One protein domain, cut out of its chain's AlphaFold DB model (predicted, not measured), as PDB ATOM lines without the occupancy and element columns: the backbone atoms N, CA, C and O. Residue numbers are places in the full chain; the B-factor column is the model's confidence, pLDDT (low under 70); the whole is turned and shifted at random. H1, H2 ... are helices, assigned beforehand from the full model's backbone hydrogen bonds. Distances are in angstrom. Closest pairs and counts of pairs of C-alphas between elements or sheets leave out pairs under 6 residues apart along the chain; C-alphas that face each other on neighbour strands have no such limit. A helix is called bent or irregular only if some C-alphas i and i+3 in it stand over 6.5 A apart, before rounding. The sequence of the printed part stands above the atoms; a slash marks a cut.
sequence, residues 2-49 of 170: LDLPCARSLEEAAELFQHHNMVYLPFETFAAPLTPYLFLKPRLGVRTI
ATOM      1  N   LEU A   2      17.416 -65.695  20.770       77.56
ATOM      2  CA  LEU A   2      18.287 -65.615  19.576       77.56
ATOM      3  C   LEU A   2      18.049 -66.701  18.507       77.56
ATOM      4  O   LEU A   2      18.831 -66.802  17.573       77.56
ATOM      5  N   ASP A   3      17.016 -67.534  18.674       85.12
ATOM      6  CA  ASP A   3      16.674 -68.652  17.771       85.12
ATOM      7  C   ASP A   3      17.846 -69.604  17.438       85.12
ATOM      8  O   ASP A   3      17.941 -70.182  16.359       85.12
ATOM      9  N   LEU A   4      18.777 -69.758  18.386       89.62
ATOM     10  CA  LEU A   4      19.915 -70.658  18.237       89.62
ATOM     11  C   LEU A   4      19.505 -72.100  18.556       89.62
ATOM     12  O   LEU A   4      18.909 -72.326  19.616       89.62
ATOM     13  N   PRO A   5      19.878 -73.082  17.713       94.94
ATOM     14  CA  PRO A   5      19.696 -74.491  18.026       94.94
ATOM     15  C   PRO A   5      20.372 -74.839  19.354       94.94
ATOM     16  O   PRO A   5      21.558 -74.559  19.550       94.94
ATOM     17  N   CYS A   6      19.612 -75.442  20.265       96.12
ATOM     18  CA  CYS A   6      20.081 -75.862  21.580       96.12
ATOM     19  C   CYS A   6      20.125 -77.389  21.628       96.12
ATOM     20  O   CYS A   6      19.079 -78.042  21.609       96.12
ATOM     21  N   ALA A   7      21.329 -77.950  21.667       96.56
ATOM     22  CA  ALA A   7      21.544 -79.387  21.732       96.56
ATOM     23  C   ALA A   7      21.314 -79.924  23.151       96.56
ATOM     24  O   ALA A   7      21.632 -79.263  24.139       96.56
ATOM     25  N   ARG A   8      20.808 -81.154  23.263       96.38
ATOM     26  CA  ARG A   8      20.582 -81.863  24.535       96.38
ATOM     27  C   ARG A   8      21.575 -83.000  24.763       96.38
ATOM     28  O   ARG A   8      21.553 -83.611  25.828       96.38
ATOM     29  N   SER A   9      22.444 -83.272  23.793       96.06
ATOM     30  CA  SER A   9      23.567 -84.203  23.908       96.06
ATOM     31  C   SER A   9      24.716 -83.799  22.978       96.06
ATOM     32  O   SER A   9      24.579 -82.884  22.160       96.06
ATOM     33  N   LEU A  10      25.857 -84.483  23.096       95.81
ATOM     34  CA  LEU A  10      26.995 -84.282  22.194       95.81
ATOM     35  C   LEU A  10      26.682 -84.730  20.766       95.81
ATOM     36  O   LEU A  10      27.113 -84.089  19.811       95.81
ATOM     37  N   GLU A  11      25.914 -85.804  20.631       96.12
ATOM     38  CA  GLU A  11      25.468 -86.349  19.352       96.12
ATOM     39  C   GLU A  11      24.533 -85.361  18.652       96.12
ATOM     40  O   GLU A  11      24.794 -84.984  17.512       96.12
ATOM     41  N   GLU A  12      23.521 -84.844  19.362       96.88
ATOM     42  CA  GLU A  12      22.604 -83.838  18.808       96.88
ATOM     43  C   GLU A  12      23.354 -82.547  18.443       96.88
ATOM     44  O   GLU A  12      23.061 -81.930  17.422       96.88
ATOM     45  N   ALA A  13      24.368 -82.148  19.219       96.06
ATOM     46  CA  ALA A  13      25.195 -80.992  18.870       96.06
ATOM     47  C   ALA A  13      25.969 -81.205  17.566       96.06
ATOM     48  O   ALA A  13      26.026 -80.297  16.737       96.06
ATOM     49  N   ALA A  14      26.546 -82.394  17.379       94.12
ATOM     50  CA  ALA A  14      27.262 -82.741  16.159       94.12
ATOM     51  C   ALA A  14      26.327 -82.782  14.940       94.12
ATOM     52  O   ALA A  14      26.713 -82.309  13.873       94.12
ATOM     53  N   GLU A  15      25.105 -83.298  15.097       95.31
ATOM     54  CA  GLU A  15      24.081 -83.328  14.045       95.31
ATOM     55  C   GLU A  15      23.590 -81.924  13.678       95.31
ATOM     56  O   GLU A  15      23.609 -81.548  12.506       95.31
ATOM     57  N   LEU A  16      23.219 -81.104  14.667       95.50
ATOM     58  CA  LEU A  16      22.768 -79.730  14.428       95.50
ATOM     59  C   LEU A  16      23.845 -78.899  13.720       95.50
ATOM     60  O   LEU A  16      23.531 -78.106  12.832       95.50
ATOM     61  N   PHE A  17      25.121 -79.109  14.043       92.88
ATOM     62  CA  PHE A  17      26.221 -78.381  13.411       92.88
ATOM     63  C   PHE A  17      26.411 -78.725  11.920       92.88
ATOM     64  O   PHE A  17      27.048 -77.968  11.194       92.88
ATOM     65  N   GLN A  18      25.827 -79.823  11.418       93.62
ATOM     66  CA  GLN A  18      25.811 -80.122   9.976       93.62
ATOM     67  C   GLN A  18      24.858 -79.210   9.190       93.62
ATOM     68  O   GLN A  18      24.998 -79.070   7.974       93.62
ATOM     69  N   HIS A  19      23.886 -78.600   9.871       93.88
ATOM     70  CA  HIS A  19      22.818 -77.807   9.256       93.88
ATOM     71  C   HIS A  19      22.779 -76.353   9.742       93.88
ATOM     72  O   HIS A  19      22.091 -75.525   9.144       93.88
ATOM     73  N   HIS A  20      23.531 -76.026  10.793       93.44
ATOM     74  CA  HIS A  20      23.569 -74.707  11.409       93.44
ATOM     75  C   HIS A  20      25.008 -74.229  11.610       93.44
ATOM     76  O   HIS A  20      25.878 -74.993  12.013       93.44
ATOM     77  N   ASN A  21      25.241 -72.930  11.412       90.12
ATOM     78  CA  ASN A  21      26.564 -72.317  11.602       90.12
ATOM     79  C   ASN A  21      26.960 -72.173  13.081       90.12
ATOM     80  O   ASN A  21      28.126 -71.944  13.392       90.12
ATOM     81  N   MET A  22      25.991 -72.253  13.994       92.81
ATOM     82  CA  MET A  22      26.207 -72.117  15.428       92.81
ATOM     83  C   MET A  22      25.200 -72.974  16.187       92.81
ATOM     84  O   MET A  22      24.016 -72.996  15.850       92.81
ATOM     85  N   VAL A  23      25.681 -73.662  17.218       94.94
ATOM     86  CA  VAL A  23      24.880 -74.516  18.096       94.94
ATOM     87  C   VAL A  23      25.246 -74.190  19.534       94.94
ATOM     88  O   VAL A  23      26.426 -74.098  19.877       94.94
ATOM     89  N   TYR A  24      24.237 -74.022  20.379       95.50
ATOM     90  CA  TYR A  24      24.428 -73.916  21.815       95.50
ATOM     91  C   TYR A  24      24.372 -75.311  22.440       95.50
ATOM     92  O   TYR A  24      23.389 -76.033  22.282       95.50
ATOM     93  N   LEU A  25      25.429 -75.686  23.156       95.25
ATOM     94  CA  LEU A  25      25.503 -76.926  23.923       95.25
ATOM     95  C   LEU A  25      25.612 -76.568  25.416       95.25
ATOM     96  O   LEU A  25      26.689 -76.156  25.857       95.25
ATOM     97  N   PRO A  26      24.527 -76.694  26.203       94.44
ATOM     98  CA  PRO A  26      24.562 -76.411  27.633       94.44
ATOM     99  C   PRO A  26      25.541 -77.337  28.359       94.44
ATOM    100  O   PRO A  26      25.616 -78.532  28.069       94.44
ATOM    101  N   PHE A  27      26.265 -76.804  29.341       93.25
ATOM    102  CA  PHE A  27      27.311 -77.535  30.063       93.25
ATOM    103  C   PHE A  27      26.786 -78.807  30.746       93.25
ATOM    104  O   PHE A  27      27.427 -79.859  30.743       93.25
ATOM    105  N   GLU A  28      25.571 -78.724  31.281       93.12
ATOM    106  CA  GLU A  28      24.878 -79.791  31.991       93.12
ATOM    107  C   GLU A  28      24.625 -81.018  31.108       93.12
ATOM    108  O   GLU A  28      24.498 -82.121  31.631       93.12
ATOM    109  N   THR A  29      24.570 -80.850  29.784       93.50
ATOM    110  CA  THR A  29      24.243 -81.942  28.853       93.50
ATOM    111  C   THR A  29      25.400 -82.920  28.660       93.50
ATOM    112  O   THR A  29      25.165 -84.109  28.467       93.50
ATOM    113  N   PHE A  30      26.649 -82.453  28.757       92.88
ATOM    114  CA  PHE A  30      27.841 -83.286  28.540       92.88
ATOM    115  C   PHE A  30      28.736 -83.419  29.776       92.88
ATOM    116  O   PHE A  30      29.584 -84.307  29.834       92.88
ATOM    117  N   ALA A  31      28.556 -82.561  30.778       93.19
ATOM    118  CA  ALA A  31      29.341 -82.558  32.006       93.19
ATOM    119  C   ALA A  31      28.449 -82.471  33.255       93.19
ATOM    120  O   ALA A  31      28.836 -81.869  34.260       93.19
ATOM    121  N   ALA A  32      27.274 -83.116  33.225       92.00
ATOM    122  CA  ALA A  32      26.307 -83.135  34.327       92.00
ATOM    123  C   ALA A  32      26.944 -83.319  35.724       92.00
ATOM    124  O   ALA A  32      26.628 -82.517  36.609       92.00
ATOM    125  N   PRO A  33      27.895 -84.260  35.945       92.19
ATOM    126  CA  PRO A  33      28.516 -84.451  37.258       92.19
ATOM    127  C   PRO A  33      29.306 -83.239  37.772       92.19
ATOM    128  O   PRO A  33      29.471 -83.093  38.978       92.19
ATOM    129  N   LEU A  34      29.794 -82.364  36.884       91.50
ATOM    130  CA  LEU A  34      30.577 -81.177  37.244       91.50
ATOM    131  C   LEU A  34      29.704 -79.961  37.595       91.50
ATOM    132  O   LEU A  34      30.166 -79.036  38.266       91.50
ATOM    133  N   THR A  35      28.435 -79.978  37.195       91.19
ATOM    134  CA  THR A  35      27.486 -78.867  37.369       91.19
ATOM    135  C   THR A  35      27.368 -78.394  38.822       91.19
ATOM    136  O   THR A  35      27.524 -77.194  39.061       91.19
ATOM    137  N   PRO A  36      27.184 -79.270  39.836       92.12
ATOM    138  CA  PRO A  36      27.050 -78.819  41.223       92.12
ATOM    139  C   PRO A  36      28.265 -78.029  41.727       92.12
ATOM    140  O   PRO A  36      28.126 -77.173  42.601       92.12
ATOM    141  N   TYR A  37      29.449 -78.296  41.167       92.31
ATOM    142  CA  TYR A  37      30.694 -77.663  41.579       92.31
ATOM    143  C   TYR A  37      30.858 -76.235  41.038       92.31
ATOM    144  O   TYR A  37      31.495 -75.402  41.691       92.31
ATOM    145  N   LEU A  38      30.239 -75.923  39.893       89.81
ATOM    146  CA  LEU A  38      30.199 -74.564  39.341       89.81
ATOM    147  C   LEU A  38      29.398 -73.601  40.227       89.81
ATOM    148  O   LEU A  38      29.734 -72.417  40.314       89.81
ATOM    149  N   PHE A  39      28.393 -74.124  40.933       88.56
ATOM    150  CA  PHE A  39      27.466 -73.363  41.773       88.56
ATOM    151  C   PHE A  39      27.816 -73.401  43.266       88.56
ATOM    152  O   PHE A  39      26.959 -73.174  44.117       88.56
ATOM    153  N   LEU A  40      29.080 -73.655  43.622       92.56
ATOM    154  CA  LEU A  40      29.509 -73.677  45.029       92.56
ATOM    155  C   LEU A  40      29.697 -72.290  45.653       92.56
ATOM    156  O   LEU A  40      29.776 -72.193  46.878       92.56
ATOM    157  N   LYS A  41      29.724 -71.213  44.859       89.75
ATOM    158  CA  LYS A  41      29.956 -69.849  45.363       89.75
ATOM    159  C   LYS A  41      29.004 -69.434  46.501       89.75
ATOM    160  O   LYS A  41      29.516 -68.917  47.489       89.75
ATOM    161  N   PRO A  42      27.678 -69.676  46.452       92.06
ATOM    162  CA  PRO A  42      26.787 -69.339  47.565       92.06
ATOM    163  C   PRO A  42      27.110 -70.081  48.870       92.06
ATOM    164  O   PRO A  42      26.800 -69.580  49.942       92.06
ATOM    165  N   ARG A  43      27.739 -71.263  48.791       92.94
ATOM    166  CA  ARG A  43      28.135 -72.059  49.964       92.94
ATOM    167  C   ARG A  43      29.515 -71.681  50.495       92.94
ATOM    168  O   ARG A  43      29.712 -71.658  51.702       92.94
ATOM    169  N   LEU A  44      30.470 -71.421  49.603       93.81
ATOM    170  CA  LEU A  44      31.879 -71.200  49.956       93.81
ATOM    171  C   LEU A  44      32.276 -69.717  50.011       93.81
ATOM    172  O   LEU A  44      33.390 -69.396  50.405       93.81
ATOM    173  N   GLY A  45      31.412 -68.810  49.552       93.38
ATOM    174  CA  GLY A  45      31.701 -67.379  49.416       93.38
ATOM    175  C   GLY A  45      32.614 -67.017  48.236       93.38
ATOM    176  O   GLY A  45      32.718 -65.845  47.878       93.38
ATOM    177  N   VAL A  46      33.242 -67.999  47.580       91.06
ATOM    178  CA  VAL A  46      34.232 -67.797  46.509       91.06
ATOM    179  C   VAL A  46      33.988 -68.712  45.307       91.06
ATOM    180  O   VAL A  46      33.339 -69.753  45.415       91.06
ATOM    181  N   ARG A  47      34.509 -68.315  44.138       87.50
ATOM    182  CA  ARG A  47      34.596 -69.195  42.960       87.50
ATOM    183  C   ARG A  47      35.622 -70.296  43.228       87.50
ATOM    184  O   ARG A  47      36.624 -70.055  43.898       87.50
ATOM    185  N   THR A  48      35.374 -71.486  42.701       91.19
ATOM    186  CA  THR A  48      36.270 -72.639  42.852       91.19
ATOM    187  C   THR A  48      37.066 -72.866  41.569       91.19
ATOM    188  O   THR A  48      36.797 -72.248  40.536       91.19
ATOM    189  N   ILE A  49      38.025 -73.795  41.609       90.50
ATOM    190  CA  ILE A  49      38.798 -74.197  40.425       90.50
ATOM    191  C   ILE A  49      37.907 -74.683  39.272       90.50
ATOM    192  O   ILE A  49      38.267 -74.520  38.108       90.50
TER     193      ILE A  49
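This is residues 2 to 49 of the 170 residues of a protein of Piscirickettsiaceae bacterium (UniProt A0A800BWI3). Three short helices are strung out one after another along an elongated, loosely built path: H1 near one end, H2 in the middle and H3 at the far end, with no helix touching another. After H1, residues 17 to 26 turn back to lead into H2; at the far end residues 41 to 46, of which 41 to 44 belong to H3, stick out free. The printed part has 48 residues with three named helices, H1, H2, H3 in chain order, and no named strand; the class is all helix, though only 23 residues are in named elements, under half. The whole is only just loose, close to extended, with a radius of gyration of the C-alphas of 14.2 A and spans of 42 by 22 by 14 A.

Start from Leu 2 and go on to H1, residues 10 to 16, where every O i to N i+4 pair is within hydrogen-bond range. A short link of 10 residues leads to H2, residues 27 to 38. H1 and H2 are close but not clearly touching; look at their closest C-alphas, Leu 10 and Phe 30, 6.5 A apart. They run opposite ways at a steep tilt of 48 degrees. H2 is irregular: C-alphas 30 and 33 are 8.8 A apart, and its line is a rough one. In H2, 2 of 8 O i to N i+4 pairs and 5 of 9 O i to N i+3 pairs are within range. A tight link of 2 residues leads to H3, residues 41 to 44, too short for an O i to N i+4 pair. H2 and H3 meet only through their link; H1 and H3 are apart.

Find C-alpha 10 at (26.995, -84.282, 22.194); from there H1 runs 9.9 A to C-alpha 16. H2 begins at C-alpha 27, (27.311, -77.535, 30.063), and covers 10.2 A to C-alpha 38. H3 measures 5.2 A and ends at C-alpha 44, (31.879, -71.200, 49.956).

The two C-alphas farthest apart are those of His 19 and Gly 45, at 42.4 A. The printed part has no cut, and neither link is long. Its mean pLDDT is 92.7, and no printed residue is under 70.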